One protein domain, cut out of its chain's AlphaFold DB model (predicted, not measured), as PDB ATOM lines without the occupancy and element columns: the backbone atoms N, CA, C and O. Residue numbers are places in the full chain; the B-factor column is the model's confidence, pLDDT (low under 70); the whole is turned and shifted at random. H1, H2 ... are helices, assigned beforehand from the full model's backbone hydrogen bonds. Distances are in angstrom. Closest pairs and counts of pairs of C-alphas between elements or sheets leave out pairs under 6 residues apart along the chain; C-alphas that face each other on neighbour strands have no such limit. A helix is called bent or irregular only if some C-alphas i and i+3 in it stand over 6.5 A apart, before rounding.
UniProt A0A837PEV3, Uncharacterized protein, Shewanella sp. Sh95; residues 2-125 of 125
ATOM      1  N   TYR A   2      79.354   6.383 -85.350       73.69
ATOM      2  CA  TYR A   2      78.489   5.242 -84.984       73.69
ATOM      3  C   TYR A   2      78.753   3.953 -85.784       73.69
ATOM      4  O   TYR A   2      78.654   2.866 -85.229       73.69
ATOM      5  N   LEU A   3      79.176   4.061 -87.050       74.06
ATOM      6  CA  LEU A   3      79.626   2.914 -87.853       74.06
ATOM      7  C   LEU A   3      80.835   2.189 -87.241       74.06
ATOM      8  O   LEU A   3      80.836   0.965 -87.158       74.06
ATOM      9  N   ALA A   4      81.855   2.941 -86.817       74.94
ATOM     10  CA  ALA A   4      83.054   2.389 -86.189       74.94
ATOM     11  C   ALA A   4      82.759   1.911 -84.763       74.94
ATOM     12  O   ALA A   4      83.201   0.838 -84.369       74.94
ATOM     13  N   PHE A   5      81.953   2.670 -84.020       78.50
ATOM     14  CA  PHE A   5      81.585   2.346 -82.647       78.50
ATOM     15  C   PHE A   5      80.689   1.102 -82.562       78.50
ATOM     16  O   PHE A   5      80.888   0.248 -81.707       78.50
ATOM     17  N   GLY A   6      79.772   0.928 -83.519       82.38
ATOM     18  CA  GLY A   6      78.943  -0.270 -83.632       82.38
ATOM     19  C   GLY A   6      79.745  -1.559 -83.839       82.38
ATOM     20  O   GLY A   6      79.302  -2.605 -83.379       82.38
ATOM     21  N   ARG A   7      80.950  -1.500 -84.431       83.50
ATOM     22  CA  ARG A   7      81.823  -2.685 -84.585       83.50
ATOM     23  C   ARG A   7      82.281  -3.270 -83.251       83.50
ATOM     24  O   ARG A   7      82.509  -4.470 -83.164       83.50
ATOM     25  N   VAL A   8      82.383  -2.450 -82.203       86.38
ATOM     26  CA  VAL A   8      82.730  -2.919 -80.849       86.38
ATOM     27  C   VAL A   8      81.671  -3.891 -80.315       86.38
ATOM     28  O   VAL A   8      81.982  -4.791 -79.536       86.38
ATOM     29  N   PHE A   9      80.429  -3.749 -80.778       87.56
ATOM     30  CA  PHE A   9      79.276  -4.539 -80.358       87.56
ATOM     31  C   PHE A   9      78.789  -5.515 -81.434       87.56
ATOM     32  O   PHE A   9      77.704  -6.077 -81.295       87.56
ATOM     33  N   ASP A  10      79.568  -5.722 -82.497       81.44
ATOM     34  CA  ASP A  10      79.186  -6.644 -83.558       81.44
ATOM     35  C   ASP A  10      79.146  -8.090 -83.065       81.44
ATOM     36  O   ASP A  10      80.003  -8.554 -82.309       81.44
ATOM     37  N   SER A  11      78.147  -8.822 -83.546       71.88
ATOM     38  CA  SER A  11      78.030 -10.266 -83.349       71.88
ATOM     39  C   SER A  11      78.815 -11.077 -84.387       71.88
ATOM     40  O   SER A  11      78.838 -12.300 -84.295       71.88
ATOM     41  N   ASP A  12      79.425 -10.430 -85.392       70.50
ATOM     42  CA  ASP A  12      80.259 -11.107 -86.393       70.50
ATOM     43  C   ASP A  12      81.554 -11.594 -85.729       70.50
ATOM     44  O   ASP A  12      82.335 -10.798 -85.204       70.50
ATOM     45  N   SER A  13      81.797 -12.903 -85.780       61.12
ATOM     46  CA  SER A  13      82.972 -13.561 -85.198       61.12
ATOM     47  C   SER A  13      84.303 -13.121 -85.818       61.12
ATOM     48  O   SER A  13      85.358 -13.354 -85.234       61.12
ATOM     49  N   ARG A  14      84.279 -12.459 -86.983       65.19
ATOM     50  CA  ARG A  14      85.460 -11.870 -87.637       65.19
ATOM     51  C   ARG A  14      85.784 -10.468 -87.128       65.19
ATOM     52  O   ARG A  14      86.813  -9.907 -87.500       65.19
ATOM     53  N   SER A  15      84.904  -9.877 -86.324       67.25
ATOM     54  CA  SER A  15      85.129  -8.570 -85.717       67.25
ATOM     55  C   SER A  15      85.832  -8.711 -84.364       67.25
ATOM     56  O   SER A  15      85.535  -9.611 -83.572       67.25
ATOM     57  N   SER A  16      86.760  -7.794 -84.081       75.62
ATOM     58  CA  SER A  16      87.352  -7.618 -82.748       75.62
ATOM     59  C   SER A  16      86.341  -6.949 -81.808       75.62
ATOM     60  O   SER A  16      86.525  -5.805 -81.398       75.62
ATOM     61  N   SER A  17      85.233  -7.639 -81.536       88.56
ATOM     62  CA  SER A  17      84.125  -7.147 -80.721       88.56
ATOM     63  C   SER A  17      84.190  -7.653 -79.282       88.56
ATOM     64  O   SER A  17      84.899  -8.606 -78.945       88.56
ATOM     65  N   ILE A  18      83.377  -7.043 -78.421       89.94
ATOM     66  CA  ILE A  18      83.162  -7.501 -77.045       89.94
ATOM     67  C   ILE A  18      82.567  -8.915 -77.030       89.94
ATOM     68  O   ILE A  18      82.859  -9.688 -76.122       89.94
ATOM     69  N   ALA A  19      81.766  -9.292 -78.033       90.00
ATOM     70  CA  ALA A  19      81.248 -10.653 -78.141       90.00
ATOM     71  C   ALA A  19      82.389 -11.664 -78.338       90.00
ATOM     72  O   ALA A  19      82.475 -12.628 -77.576       90.00
ATOM     73  N   SER A  20      83.303 -11.392 -79.274       89.81
ATOM     74  CA  SER A  20      84.495 -12.215 -79.515       89.81
ATOM     75  C   SER A  20      85.412 -12.272 -78.289       89.81
ATOM     76  O   SER A  20      85.929 -13.334 -77.949       89.81
ATOM     77  N   LEU A  21      85.582 -11.154 -77.571       90.62
ATOM     78  CA  LEU A  21      86.332 -11.125 -76.312       90.62
ATOM     79  C   LEU A  21      85.697 -12.036 -75.254       90.62
ATOM     80  O   LEU A  21      86.386 -12.877 -74.683       90.62
ATOM     81  N   LYS A  22      84.387 -11.900 -75.008       92.56
ATOM     82  CA  LYS A  22      83.674 -12.738 -74.033       92.56
ATOM     83  C   LYS A  22      83.768 -14.216 -74.389       92.56
ATOM     84  O   LYS A  22      83.948 -15.030 -73.492       92.56
ATOM     85  N   GLU A  23      83.671 -14.560 -75.669       92.50
ATOM     86  CA  GLU A  23      83.777 -15.950 -76.104       92.50
ATOM     87  C   GLU A  23      85.173 -16.523 -75.858       92.50
ATOM     88  O   GLU A  23      85.296 -17.574 -75.235       92.50
ATOM     89  N   ASN A  24      86.228 -15.789 -76.224       91.56
ATOM     90  CA  ASN A  24      87.599 -16.194 -75.912       91.56
ATOM     91  C   ASN A  24      87.804 -16.378 -74.402       91.56
ATOM     92  O   ASN A  24      88.347 -17.390 -73.972       91.56
ATOM     93  N   LEU A  25      87.310 -15.452 -73.576       93.75
ATOM     94  CA  LEU A  25      87.402 -15.583 -72.121       93.75
ATOM     95  C   LEU A  25      86.701 -16.847 -71.607       93.75
ATOM     96  O   LEU A  25      87.264 -17.538 -70.763       93.75
ATOM     97  N   ARG A  26      85.524 -17.206 -72.137       94.75
ATOM     98  CA  ARG A  26      84.858 -18.474 -71.779       94.75
ATOM     99  C   ARG A  26      85.690 -19.686 -72.181       94.75
ATOM    100  O   ARG A  26      85.850 -20.590 -71.365       94.75
ATOM    101  N   LEU A  27      86.223 -19.691 -73.404       95.00
ATOM    102  CA  LEU A  27      87.028 -20.796 -73.932       95.00
ATOM    103  C   LEU A  27      88.285 -21.053 -73.092       95.00
ATOM    104  O   LEU A  27      88.669 -22.204 -72.911       95.00
ATOM    105  N   PHE A  28      88.885 -20.001 -72.530       94.56
ATOM    106  CA  PHE A  28      90.053 -20.101 -71.649       94.56
ATOM    107  C   PHE A  28      89.707 -20.212 -70.153       94.56
ATOM    108  O   PHE A  28      90.597 -20.143 -69.311       94.56
ATOM    109  N   GLY A  29      88.434 -20.428 -69.800       95.94
ATOM    110  CA  GLY A  29      88.013 -20.699 -68.421       95.94
ATOM    111  C   GLY A  29      87.803 -19.463 -67.539       95.94
ATOM    112  O   GLY A  29      87.628 -19.611 -66.336       95.94
ATOM    113  N   HIS A  30      87.758 -18.263 -68.119       95.75
ATOM    114  CA  HIS A  30      87.600 -16.983 -67.419       95.75
ATOM    115  C   HIS A  30      86.143 -16.501 -67.372       95.75
ATOM    116  O   HIS A  30      85.812 -15.364 -67.727       95.75
ATOM    117  N   ALA A  31      85.227 -17.386 -66.978       94.50
ATOM    118  CA  ALA A  31      83.794 -17.088 -66.963       94.50
ATOM    119  C   ALA A  31      83.421 -15.983 -65.954       94.50
ATOM    120  O   ALA A  31      82.421 -15.287 -66.133       94.50
ATOM    121  N   GLU A  32      84.213 -15.796 -64.899       93.69
ATOM    122  CA  GLU A  32      84.070 -14.698 -63.942       93.69
ATOM    123  C   GLU A  32      84.294 -13.326 -64.585       93.69
ATOM    124  O   GLU A  32      83.479 -12.429 -64.377       93.69
ATOM    125  N   LEU A  33      85.308 -13.175 -65.445       94.31
ATOM    126  CA  LEU A  33      85.528 -11.924 -66.178       94.31
ATOM    127  C   LEU A  33      84.377 -11.616 -67.122       94.31
ATOM    128  O   LEU A  33      83.961 -10.469 -67.238       94.31
ATOM    129  N   VAL A  34      83.814 -12.639 -67.759       95.25
ATOM    130  CA  VAL A  34      82.639 -12.478 -68.622       95.25
ATOM    131  C   VAL A  34      81.464 -11.898 -67.838       95.25
ATOM    132  O   VAL A  34      80.804 -10.983 -68.328       95.25
ATOM    133  N   LYS A  35      81.231 -12.369 -66.606       94.88
ATOM    134  CA  LYS A  35      80.190 -11.817 -65.726       94.88
ATOM    135  C   LYS A  35      80.477 -10.365 -65.348       94.88
ATOM    136  O   LYS A  35      79.548  -9.562 -65.341       94.88
ATOM    137  N   THR A  36      81.736 -10.021 -65.076       93.88
ATOM    138  CA  THR A  36      82.151  -8.637 -64.795       93.88
ATOM    139  C   THR A  36      81.876  -7.724 -65.988       93.88
ATOM    140  O   THR A  36      81.192  -6.715 -65.833       93.88
ATOM    141  N   ILE A  37      82.304  -8.127 -67.188       93.81
ATOM    142  CA  ILE A  37      82.063  -7.400 -68.442       93.81
ATOM    143  C   ILE A  37      80.558  -7.201 -68.669       93.81
ATOM    144  O   ILE A  37      80.100  -6.113 -69.017       93.81
ATOM    145  N   GLU A  38      79.755  -8.248 -68.469       94.12
ATOM    146  CA  GLU A  38      78.303  -8.167 -68.640       94.12
ATOM    147  C   GLU A  38      77.652  -7.239 -67.615       94.12
ATOM    148  O   GLU A  38      76.801  -6.435 -67.989       94.12
ATOM    149  N   ALA A  39      78.070  -7.295 -66.348       93.88
ATOM    150  CA  ALA A  39      77.576  -6.402 -65.306       93.88
ATOM    151  C   ALA A  39      77.909  -4.931 -65.604       93.88
ATOM    152  O   ALA A  39      77.051  -4.069 -65.427       93.88
ATOM    153  N   GLN A  40      79.114  -4.665 -66.106       93.06
ATOM    154  CA  GLN A  40      79.597  -3.330 -66.463       93.06
ATOM    155  C   GLN A  40      78.873  -2.717 -67.661       93.06
ATOM    156  O   GLN A  40      78.581  -1.525 -67.667       93.06
ATOM    157  N   LEU A  41      78.558  -3.520 -68.678       92.38
ATOM    158  CA  LEU A  41      77.932  -3.024 -69.907       92.38
ATOM    159  C   LEU A  41      76.401  -3.047 -69.858       92.38
ATOM    160  O   LEU A  41      75.753  -2.351 -70.642       92.38
ATOM    161  N   LYS A  42      75.801  -3.810 -68.936       93.88
ATOM    162  CA  LYS A  42      74.341  -3.919 -68.776       93.88
ATOM    163  C   LYS A  42      73.626  -2.564 -68.640       93.88
ATOM    164  O   LYS A  42      72.598  -2.414 -69.305       93.88
ATOM    165  N   PRO A  43      74.123  -1.572 -67.871       95.12
ATOM    166  CA  PRO A  43      73.491  -0.254 -67.782       95.12
ATOM    167  C   PRO A  43      73.359   0.456 -69.136       95.12
ATOM    168  O   PRO A  43      72.407   1.200 -69.356       95.12
ATOM    169  N   HIS A  44      74.258   0.168 -70.082       92.88
ATOM    170  CA  HIS A  44      74.306   0.815 -71.391       92.88
ATOM    171  C   HIS A  44      73.632   0.006 -72.511       92.88
ATOM    172  O   HIS A  44      73.694   0.403 -73.674       92.88
ATOM    173  N   ALA A  45      72.954  -1.107 -72.206       90.50
ATOM    174  CA  ALA A  45      72.372  -1.991 -73.223       90.50
ATOM    175  C   ALA A  45      71.401  -1.268 -74.180       90.50
ATOM    176  O   ALA A  45      71.433  -1.487 -75.393       90.50
ATOM    177  N   ASN A  46      70.576  -0.357 -73.654       90.12
ATOM    178  CA  ASN A  46      69.654   0.443 -74.467       90.12
ATOM    179  C   ASN A  46      70.396   1.396 -75.414       90.12
ATOM    180  O   ASN A  46      69.995   1.561 -76.565       90.12
ATOM    181  N   LEU A  47      71.489   1.999 -74.945       89.56
ATOM    182  CA  LEU A  47      72.323   2.889 -75.745       89.56
ATOM    183  C   LEU A  47      73.050   2.120 -76.856       89.56
ATOM    184  O   LEU A  47      73.032   2.545 -78.008       89.56
ATOM    185  N   VAL A  48      73.605   0.947 -76.539       89.62
ATOM    186  CA  VAL A  48      74.217   0.042 -77.525       89.62
ATOM    187  C   VAL A  48      73.213  -0.342 -78.610       89.62
ATOM    188  O   VAL A  48      73.536  -0.270 -79.795       89.62
ATOM    189  N   LYS A  49      71.973  -0.670 -78.230       89.12
ATOM    190  CA  LYS A  49      70.902  -0.957 -79.193       89.12
ATOM    191  C   LYS A  49      70.653   0.227 -80.133       89.12
ATOM    192  O   LYS A  49      70.664   0.037 -81.344       89.12
ATOM    193  N   LYS A  50      70.515   1.450 -79.602       87.31
ATOM    194  CA  LYS A  50      70.355   2.661 -80.428       87.31
ATOM    195  C   LYS A  50      71.531   2.854 -81.397       87.31
ATOM    196  O   LYS A  50      71.316   3.192 -82.556       87.31
ATOM    197  N   ILE A  51      72.770   2.622 -80.953       86.62
ATOM    198  CA  ILE A  51      73.975   2.730 -81.798       86.62
ATOM    199  C   ILE A  51      73.931   1.721 -82.951       86.62
ATOM    200  O   ILE A  51      74.226   2.079 -84.093       86.62
ATOM    201  N   LEU A  52      73.554   0.472 -82.667       86.75
ATOM    202  CA  LEU A  52      73.416  -0.579 -83.676       86.75
ATOM    203  C   LEU A  52      72.267  -0.288 -84.651       86.75
ATOM    204  O   LEU A  52      72.427  -0.520 -85.851       86.75
ATOM    205  N   ASP A  53      71.163   0.286 -84.171       85.00
ATOM    206  CA  ASP A  53      70.034   0.717 -85.001       85.00
ATOM    207  C   ASP A  53      70.437   1.871 -85.932       85.00
ATOM    208  O   ASP A  53      70.166   1.809 -87.133       85.00
ATOM    209  N   ILE A  54      71.138   2.894 -85.417       81.56
ATOM    210  CA  ILE A  54      71.703   3.988 -86.228       81.56
ATOM    211  C   ILE A  54      72.632   3.409 -87.285       81.56
ATOM    212  O   ILE A  54      72.471   3.718 -88.458       81.56
ATOM    213  N   ARG A  55      73.572   2.537 -86.901       82.06
ATOM    214  CA  ARG A  55      74.508   1.913 -87.841       82.06
ATOM    215  C   ARG A  55      73.781   1.140 -88.939       82.06
ATOM    216  O   ARG A  55      74.106   1.325 -90.107       82.06
ATOM    217  N   SER A  56      72.823   0.293 -88.573       82.00
ATOM    218  CA  SER A  56      72.065  -0.531 -89.522       82.00
ATOM    219  C   SER A  56      71.306   0.344 -90.516       82.00
ATOM    220  O   SER A  56      71.375   0.111 -91.720       82.00
ATOM    221  N   LYS A  57      70.663   1.409 -90.021       79.25
ATOM    222  CA  LYS A  57      70.001   2.415 -90.855       79.25
ATOM    223  C   LYS A  57      71.004   3.149 -91.742       79.25
ATOM    224  O   LYS A  57      70.772   3.249 -92.933       79.25
ATOM    225  N   THR A  58      72.138   3.610 -91.220       75.44
ATOM    226  CA  THR A  58      73.171   4.289 -92.020       75.44
ATOM    227  C   THR A  58      73.712   3.396 -93.139       75.44
ATOM    228  O   THR A  58      73.861   3.884 -94.250       75.44
ATOM    229  N   ILE A  59      73.956   2.103 -92.886       75.62
ATOM    230  CA  ILE A  59      74.396   1.147 -93.921       75.62
ATOM    231  C   ILE A  59      73.293   0.931 -94.966       75.62
ATOM    232  O   ILE A  59      73.561   0.974 -96.161       75.62
ATOM    233  N   ALA A  60      72.044   0.741 -94.535       71.94
ATOM    234  CA  ALA A  60      70.918   0.569 -95.454       71.94
ATOM    235  C   ALA A  60      70.598   1.845 -96.260       71.94
ATOM    236  O   ALA A  60      70.084   1.766 -97.372       71.94
ATOM    237  N   HIS A  61      70.887   3.028 -95.709       66.38
ATOM    238  CA  HIS A  61      70.628   4.325 -96.336       66.38
ATOM    239  C   HIS A  61      71.808   4.869 -97.143       66.38
ATOM    240  O   HIS A  61      71.590   5.723 -97.994       66.38
ATOM    241  N   SER A  62      73.035   4.362 -96.973       56.34
ATOM    242  CA  SER A  62      74.098   4.631 -97.954       56.34
ATOM    243  C   SER A  62      73.745   4.115 -99.356       56.34
ATOM    244  O   SER A  62      74.300   4.619-100.329       56.34
ATOM    245  N   ASP A  63      72.774   3.198 -99.466       51.59
ATOM    246  CA  ASP A  63      72.230   2.700-100.736       51.59
ATOM    247  C   ASP A  63      71.022   3.506-101.272       51.59
ATOM    248  O   ASP A  63      70.656   3.355-102.438       51.59
ATOM    249  N   LEU A  64      70.389   4.382-100.474       50.75
ATOM    250  CA  LEU A  64      69.172   5.120-100.852       50.75
ATOM    251  C   LEU A  64      69.173   6.547-100.272       50.75
ATOM    252  O   LEU A  64      69.132   6.747 -99.061       50.75
ATOM    253  N   SER A  65      69.165   7.539-101.164       45.31
ATOM    254  CA  SER A  65      69.312   8.988-100.947       45.31
ATOM    255  C   SER A  65      68.380   9.627 -99.891       45.31
ATOM    256  O   SER A  65      67.408  10.315-100.227       45.31
ATOM    257  N   HIS A  66      68.687   9.478 -98.603       48.53
ATOM    258  CA  HIS A  66      68.061  10.226 -97.508       48.53
ATOM    259  C   HIS A  66      69.107  10.940 -96.645       48.53
ATOM    260  O   HIS A  66      70.191  10.420 -96.402       48.53
ATOM    261  N   SER A  67      68.786  12.159 -96.192       55.94
ATOM    262  CA  SER A  67      69.722  13.008 -95.450       55.94
ATOM    263  C   SER A  67      70.032  12.415 -94.075       55.94
ATOM    264  O   SER A  67      69.114  12.223 -93.275       55.94
ATOM    265  N   GLU A  68      71.314  12.217 -93.773       55.12
ATOM    266  CA  GLU A  68      71.850  11.700 -92.503       55.12
ATOM    267  C   GLU A  68      71.197  12.324 -91.247       55.12
ATOM    268  O   GLU A  68      70.983  11.644 -90.242       55.12
ATOM    269  N   ASN A  69      70.769  13.588 -91.336       57.38
ATOM    270  CA  ASN A  69      70.061  14.324 -90.284       57.38
ATOM    271  C   ASN A  69      68.787  13.635 -89.747       57.38
ATOM    272  O   ASN A  69      68.464  13.799 -88.570       57.38
ATOM    273  N   SER A  70      68.051  12.856 -90.550       57.91
ATOM    274  CA  SER A  70      66.821  12.187 -90.086       57.91
ATOM    275  C   SER A  70      67.107  10.957 -89.211       57.91
ATOM    276  O   SER A  70      66.380  10.677 -88.250       57.91
ATOM    277  N   VAL A  71      68.203  10.247 -89.489       58.09
ATOM    278  CA  VAL A  71      68.644   9.072 -88.720       58.09
ATOM    279  C   VAL A  71      69.165   9.499 -87.347       58.09
ATOM    280  O   VAL A  71      68.900   8.823 -86.353       58.09
ATOM    281  N   PHE A  72      69.831  10.654 -87.265       59.31
ATOM    282  CA  PHE A  72      70.315  11.203 -85.996       59.31
ATOM    283  C   PHE A  72      69.194  11.769 -85.120       59.31
ATOM    284  O   PHE A  72      69.149  11.461 -83.930       59.31
ATOM    285  N   LYS A  73      68.235  12.509 -85.697       61.97
ATOM    286  CA  LYS A  73      67.100  13.067 -84.937       61.97
ATOM    287  C   LYS A  73      66.160  11.996 -84.370       61.97
ATOM    288  O   LYS A  73      65.585  12.190 -83.305       61.97
ATOM    289  N   SER A  74      66.022  10.854 -85.046       59.16
ATOM    290  CA  SER A  74      65.124   9.767 -84.619       59.16
ATOM    291  C   SER A  74      65.691   8.861 -83.520       59.16
ATOM    292  O   SER A  74      64.927   8.154 -82.869       59.16
ATOM    293  N   ASN A  75      67.005   8.880 -83.284       62.16
ATOM    294  CA  ASN A  75      67.666   8.009 -82.311       62.16
ATOM    295  C   ASN A  75      68.438   8.830 -81.276       62.16
ATOM    296  O   ASN A  75      69.599   8.528 -81.039       62.16
ATOM    297  N   ALA A  76      67.818   9.867 -80.696       68.62
ATOM    298  CA  ALA A  76      68.445  10.794 -79.748       68.62
ATOM    299  C   ALA A  76      69.376  10.072 -78.750       68.62
ATOM    300  O   ALA A  76      68.932   9.403 -77.807       68.62
ATOM    301  N   ILE A  77      70.675  10.173 -79.038       80.62
ATOM    302  CA  ILE A  77      71.798   9.779 -78.199       80.62
ATOM    303  C   ILE A  77      72.533  11.072 -77.896       80.62
ATOM    304  O   ILE A  77      72.896  11.803 -78.825       80.62
ATOM    305  N   THR A  78      72.734  11.368 -76.620       81.62
ATOM    306  CA  THR A  78      73.468  12.559 -76.210       81.62
ATOM    307  C   THR A  78      74.980  12.322 -76.308       81.62
ATOM    308  O   THR A  78      75.460  11.190 -76.197       81.62
ATOM    309  N   PRO A  79      75.771  13.385 -76.516       77.56
ATOM    310  CA  PRO A  79      77.226  13.303 -76.429       77.56
ATOM    311  C   PRO A  79      77.704  12.736 -75.083       77.56
ATOM    312  O   PRO A  79      78.652  11.957 -75.055       77.56
ATOM    313  N   ASP A  80      77.028  13.079 -73.984       80.44
ATOM    314  CA  ASP A  80      77.391  12.610 -72.643       80.44
ATOM    315  C   ASP A  80      77.128  11.106 -72.476       80.44
ATOM    316  O   ASP A  80      78.012  10.389 -72.012       80.44
ATOM    317  N   GLU A  81      75.992  10.596 -72.973       85.00
ATOM    318  CA  GLU A  81      75.699   9.153 -73.017       85.00
ATOM    319  C   GLU A  81      76.801   8.380 -73.768       85.00
ATOM    320  O   GLU A  81      77.231   7.303 -73.348       85.00
ATOM    321  N   LEU A  82      77.298   8.932 -74.879       83.94
ATOM    322  CA  LEU A  82      78.400   8.328 -75.634       83.94
ATOM    323  C   LEU A  82      79.727   8.392 -74.896       83.94
ATOM    324  O   LEU A  82      80.477   7.418 -74.933       83.94
ATOM    325  N   LYS A  83      80.024   9.518 -74.244       84.00
ATOM    326  CA  LYS A  83      81.240   9.679 -73.447       84.00
ATOM    327  C   LYS A  83      81.289   8.638 -72.332       84.00
ATOM    328  O   LYS A  83      82.306   7.968 -72.173       84.00
ATOM    329  N   GLU A  84      80.183   8.466 -71.614       88.19
ATOM    330  CA  GLU A  84      80.053   7.454 -70.566       88.19
ATOM    331  C   GLU A  84      80.245   6.040 -71.116       88.19
ATOM    332  O   GLU A  84      80.999   5.255 -70.546       88.19
ATOM    333  N   LEU A  85      79.640   5.715 -72.262       89.25
ATOM    334  CA  LEU A  85      79.808   4.396 -72.871       89.25
ATOM    335  C   LEU A  85      81.247   4.141 -73.342       89.25
ATOM    336  O   LEU A  85      81.767   3.046 -73.139       89.25
ATOM    337  N   ILE A  86      81.910   5.131 -73.945       87.75
ATOM    338  CA  ILE A  86      83.328   5.032 -74.327       87.75
ATOM    339  C   ILE A  86      84.184   4.759 -73.090       87.75
ATOM    340  O   ILE A  86      85.011   3.844 -73.106       87.75
ATOM    341  N   HIS A  87      83.956   5.517 -72.017       88.44
ATOM    342  CA  HIS A  87      84.649   5.330 -70.752       88.44
ATOM    343  C   HIS A  87      84.419   3.917 -70.201       88.44
ATOM    344  O   HIS A  87      85.377   3.211 -69.899       88.44
ATOM    345  N   GLN A  88      83.173   3.443 -70.175       91.50
ATOM    346  CA  GLN A  88      82.852   2.120 -69.646       91.50
ATOM    347  C   GLN A  88      83.480   0.980 -70.462       91.50
ATOM    348  O   GLN A  88      83.978   0.013 -69.883       91.50
ATOM    349  N   ILE A  89      83.503   1.078 -71.797       89.88
ATOM    350  CA  ILE A  89      84.203   0.110 -72.662       89.88
ATOM    351  C   ILE A  89      85.700   0.098 -72.341       89.88
ATOM    352  O   ILE A  89      86.310  -0.970 -72.261       89.88
ATOM    353  N   ARG A  90      86.295   1.279 -72.149       88.50
ATOM    354  CA  ARG A  90      87.713   1.425 -71.818       88.50
ATOM    355  C   ARG A  90      88.043   0.775 -70.474       88.50
ATOM    356  O   ARG A  90      88.991  -0.003 -70.401       88.50
ATOM    357  N   GLU A  91      87.248   1.034 -69.440       89.56
ATOM    358  CA  GLU A  91      87.442   0.416 -68.122       89.56
ATOM    359  C   GLU A  91      87.283  -1.108 -68.186       89.56
ATOM    360  O   GLU A  91      88.129  -1.836 -67.670       89.56
ATOM    361  N   THR A  92      86.289  -1.592 -68.937       90.56
ATOM    362  CA  THR A  92      86.087  -3.028 -69.203       90.56
ATOM    363  C   THR A  92      87.341  -3.660 -69.823       90.56
ATOM    364  O   THR A  92      87.780  -4.737 -69.422       90.56
ATOM    365  N   TYR A  93      87.952  -2.984 -70.802       89.06
ATOM    366  CA  TYR A  93      89.185  -3.445 -71.437       89.06
ATOM    367  C   TYR A  93      90.364  -3.463 -70.450       89.06
ATOM    368  O   TYR A  93      91.107  -4.444 -70.395       89.06
ATOM    369  N   TYR A  94      90.510  -2.425 -69.622       88.69
ATOM    370  CA  TYR A  94      91.565  -2.375 -68.609       88.69
ATOM    371  C   TYR A  94      91.388  -3.392 -67.485       88.69
ATOM    372  O   TYR A  94      92.393  -3.861 -66.956       88.69
ATOM    373  N   ASP A  95      90.165  -3.764 -67.116       89.50
ATOM    374  CA  ASP A  95      89.929  -4.846 -66.156       89.50
ATOM    375  C   ASP A  95      90.419  -6.190 -66.691       89.50
ATOM    376  O   ASP A  95      91.097  -6.930 -65.978       89.50
ATOM    377  N   VAL A  96      90.160  -6.476 -67.970       90.88
ATOM    378  CA  VAL A  96      90.675  -7.685 -68.625       90.88
ATOM    379  C   VAL A  96      92.204  -7.678 -68.652       90.88
ATOM    380  O   VAL A  96      92.836  -8.672 -68.306       90.88
ATOM    381  N   LEU A  97      92.824  -6.555 -69.007       89.94
ATOM    382  CA  LEU A  97      94.285  -6.441 -69.033       89.94
ATOM    383  C   LEU A  97      94.912  -6.601 -67.648       89.94
ATOM    384  O   LEU A  97      95.890  -7.333 -67.503       89.94
ATOM    385  N   ARG A  98      94.329  -5.958 -66.628       89.88
ATOM    386  CA  ARG A  98      94.768  -6.085 -65.232       89.88
ATOM    387  C   ARG A  98      94.665  -7.522 -64.748       89.88
ATOM    388  O   ARG A  98      95.594  -7.997 -64.103       89.88
ATOM    389  N   TYR A  99      93.595  -8.227 -65.112       90.81
ATOM    390  CA  TYR A  99      93.445  -9.643 -64.794       90.81
ATOM    391  C   TYR A  99      94.598 -10.486 -65.359       90.81
ATOM    392  O   TYR A  99      95.151 -11.330 -64.659       90.81
ATOM    393  N   PHE A 100      95.027 -10.212 -66.594       90.31
ATOM    394  CA  PHE A 100      96.164 -10.898 -67.218       90.31
ATOM    395  C   PHE A 100      97.536 -10.307 -66.865       90.31
ATOM    396  O   PHE A 100      98.540 -10.724 -67.439       90.31
ATOM    397  N   SER A 101      97.610  -9.349 -65.933       89.44
ATOM    398  CA  SER A 101      98.847  -8.627 -65.592       89.44
ATOM    399  C   SER A 101      99.540  -7.992 -66.810       89.44
ATOM    400  O   SER A 101     100.762  -7.854 -66.848       89.44
ATOM    401  N   LEU A 102      98.758  -7.602 -67.821       86.88
ATOM    402  CA  LEU A 102      99.251  -6.940 -69.023       86.88
ATOM    403  C   LEU A 102      99.310  -5.430 -68.784       86.88
ATOM    404  O   LEU A 102      98.288  -4.774 -68.582       86.88
ATOM    405  N   THR A 103     100.513  -4.862 -68.833       74.12
ATOM    406  CA  THR A 103     100.720  -3.413 -68.752       74.12
ATOM    407  C   THR A 103     100.542  -2.761 -70.115       74.12
ATOM    408  O   THR A 103     101.228  -3.093 -71.078       74.12
ATOM    409  N   THR A 104      99.651  -1.779 -70.172       72.44
ATOM    410  CA  THR A 104      99.456  -0.885 -71.315       72.44
ATOM    411  C   THR A 104      99.309   0.541 -70.801       72.44
ATOM    412  O   THR A 104      98.756   0.767 -69.721       72.44
ATOM    413  N   THR A 105      99.836   1.501 -71.556       71.56
ATOM    414  CA  THR A 105      99.724   2.921 -71.236       71.56
ATOM    415  C   THR A 105      98.264   3.346 -71.351       71.56
ATOM    416  O   THR A 105      97.659   3.245 -72.421       71.56
ATOM    417  N   GLN A 106      97.692   3.843 -70.253       63.56
ATOM    418  CA  GLN A 106      96.419   4.546 -70.322       63.56
ATOM    419  C   GLN A 106      96.637   5.871 -71.044       63.56
ATOM    420  O   GLN A 106      97.373   6.729 -70.565       63.56
ATOM    421  N   LEU A 107      96.045   6.013 -72.229       61.34
ATOM    422  CA  LEU A 107      95.976   7.308 -72.891       61.34
ATOM    423  C   LEU A 107      94.905   8.127 -72.170       61.34
ATOM    424  O   LEU A 107      93.763   7.678 -72.054       61.34
ATOM    425  N   GLU A 108      95.280   9.308 -71.681       58.75
ATOM    426  CA  GLU A 108      94.311  10.292 -71.199       58.75
ATOM    427  C   GLU A 108      93.327  10.636 -72.327       58.75
ATOM    428  O   GLU A 108      93.682  10.597 -73.511       58.75
ATOM    429  N   ASP A 109      92.076  10.945 -71.968       59.22
ATOM    430  CA  ASP A 109      91.052  11.335 -72.937       59.22
ATOM    431  C   ASP A 109      91.528  12.575 -73.713       59.22
ATOM    432  O   ASP A 109      91.523  13.696 -73.214       59.22
ATOM    433  N   GLY A 110      92.011  12.354 -74.937       54.94
ATOM    434  CA  GLY A 110      92.654  13.388 -75.743       54.94
ATOM    435  C   GLY A 110      91.674  14.286 -76.504       54.94
ATOM    436  O   GLY A 110      90.478  14.006 -76.606       54.94
ATOM    437  N   ILE A 111      92.239  15.316 -77.141       49.62
ATOM    438  CA  ILE A 111      91.631  16.379 -77.976       49.62
ATOM    439  C   ILE A 111      90.581  15.858 -78.991       49.62
ATOM    440  O   ILE A 111      89.628  16.551 -79.361       49.62
ATOM    441  N   PHE A 112      90.725  14.607 -79.437       57.19
ATOM    442  CA  PHE A 112      89.805  13.947 -80.366       57.19
ATOM    443  C   PHE A 112      88.439  13.623 -79.747       57.19
ATOM    444  O   PHE A 112      87.430  13.662 -80.453       57.19
ATOM    445  N   SER A 113      88.391  13.331 -78.443       62.47
ATOM    446  CA  SER A 113      87.143  13.069 -77.720       62.47
ATOM    447  C   SER A 113      86.290  14.339 -77.643       62.47
ATOM    448  O   SER A 113      85.139  14.324 -78.071       62.47
ATOM    449  N   GLU A 114      86.874  15.472 -77.243       66.44
ATOM    450  CA  GLU A 114      86.201  16.777 -77.218       66.44
ATOM    451  C   GLU A 114      85.757  17.244 -78.603       66.44
ATOM    452  O   GLU A 114      84.619  17.682 -78.771       66.44
ATOM    453  N   SER A 115      86.615  17.100 -79.617       65.12
ATOM    454  CA  SER A 115      86.266  17.462 -80.998       65.12
ATOM    455  C   SER A 115      85.072  16.648 -81.512       65.12
ATOM    456  O   SER A 115      84.159  17.193 -82.133       65.12
ATOM    457  N   THR A 116      85.032  15.351 -81.192       69.00
ATOM    458  CA  THR A 116      83.919  14.461 -81.555       69.00
ATOM    459  C   THR A 116      82.640  14.821 -80.795       69.00
ATOM    460  O   THR A 116      81.567  14.870 -81.393       69.00
ATOM    461  N   LEU A 117      82.736  15.135 -79.498       72.88
ATOM    462  CA  LEU A 117      81.595  15.569 -78.687       72.88
ATOM    463  C   LEU A 117      81.013  16.896 -79.186       72.88
ATOM    464  O   LEU A 117      79.795  17.031 -79.286       72.88
ATOM    465  N   ASN A 118      81.864  17.857 -79.547       74.25
ATOM    466  CA  ASN A 118      81.431  19.146 -80.083       74.25
ATOM    467  C   ASN A 118      80.741  18.998 -81.444       74.25
ATOM    468  O   ASN A 118      79.694  19.607 -81.658       74.25
ATOM    469  N   MET A 119      81.255  18.131 -82.323       75.25
ATOM    470  CA  MET A 119      80.583  17.792 -83.581       75.25
ATOM    471  C   MET A 119      79.190  17.191 -83.329       75.25
ATOM    472  O   MET A 119      78.221  17.582 -83.971       75.25
ATOM    473  N   LEU A 120      79.056  16.270 -82.368       69.62
ATOM    474  CA  LEU A 120      77.760  15.664 -82.040       69.62
ATOM    475  C   LEU A 120      76.759  16.678 -81.486       69.62
ATOM    476  O   LEU A 120      75.589  16.621 -81.855       69.62
ATOM    477  N   LYS A 121      77.209  17.622 -80.649       75.50
ATOM    478  CA  LYS A 121      76.366  18.726 -80.157       75.50
ATOM    479  C   LYS A 121      75.817  19.563 -81.314       75.50
ATOM    480  O   LYS A 121      74.636  19.885 -81.316       75.50
ATOM    481  N   GLN A 122      76.647  19.864 -82.314       73.62
ATOM    482  CA  GLN A 122      76.242  20.636 -83.495       73.62
ATOM    483  C   GLN A 122      75.243  19.898 -84.398       73.62
ATOM    484  O   GLN A 122      74.429  20.540 -85.050       73.62
ATOM    485  N   LEU A 123      75.279  18.563 -84.435       62.78
ATOM    486  CA  LEU A 123      74.348  17.752 -85.233       62.78
ATOM    487  C   LEU A 123      72.968  17.568 -84.576       62.78
ATOM    488  O   LEU A 123      72.049  17.051 -85.213       62.78
ATOM    489  N   GLN A 124      72.818  17.944 -83.303       58.81
ATOM    490  CA  GLN A 124      71.542  17.878 -82.580       58.81
ATOM    491  C   GLN A 124      70.677  19.140 -82.743       58.81
ATOM    492  O   GLN A 124      69.463  19.056 -82.549       58.81
ATOM    493  N   THR A 125      71.279  20.276 -83.107       50.44
ATOM    494  CA  THR A 125      70.609  21.537 -83.488       50.44
ATOM    495  C   THR A 125      70.137  21.503 -84.939       50.44
ATOM    496  O   THR A 125      68.930  21.741 -85.188       50.44
TER     497      THR A 125
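AT A GLANCE: This is residues 2 to 125 of the 125 residues of an uncharacterized protein of Shewanella sp. Sh95 (UniProt A0A837PEV3). In an elongated all-helix body H2, H3a and H5 run side by side; bent H3 turns into H3b, which H1 crosses and H4 packs on. H6 folds back onto the first turns of H5. The 124 printed residues include six named helices, H1 to H6 in order, and no named strand; the whole is only just compact, close to loose, radius of gyration of the C-alphas 16.1 A, spanning 47 by 30 by 23 A.

HOW THE PARTS SIT: H1, residues 2 to 9, touches H3b, residues 46 to 61, closest C-alphas Leu 3 and Arg 55, 5.2 A. H2, residues 18 to 27, and H3a, residues 31 to 43, form a hairpin, closest C-alphas Lys 22 and Val 34, 5.5 A. H3, assigned as one helix by its hydrogen bonds, is bent, C-alphas 43 and 46 being 7.7 A apart; H3a is irregular, C-alphas 40 and 43 being 7.0 A apart. H4, residues 69 to 74, touches H3b as a hairpin, closest C-alphas Ile 54 and Val 71, 6.4 A. H5, residues 79 to 99, touches H3a, closest C-alphas Ile 37 and Thr 92, 6.0 A. H6, residues 111 to 124, forms a hairpin with H5, closest C-alphas Pro 79 and Leu 117, 5.4 A. Each O i to N i+4 pair is within hydrogen-bond range in H2, H3b, H4, H5 and H6, 8 of 9 in H3a, and 1 of 4 in H1, beside 3 of 5 O i to N i+3 pairs.

IN THESE COORDINATES: H1 begins at C-alpha 2, (78.489, 5.242, -84.984); H6 ends at C-alpha 124, (71.542, 17.878, -82.580). H5 is 30.4 A long.

THE WHOLE: The printed part has no cut; the link H5 to H6 is long. Residues 61 to 76 are among those with pLDDT under 70.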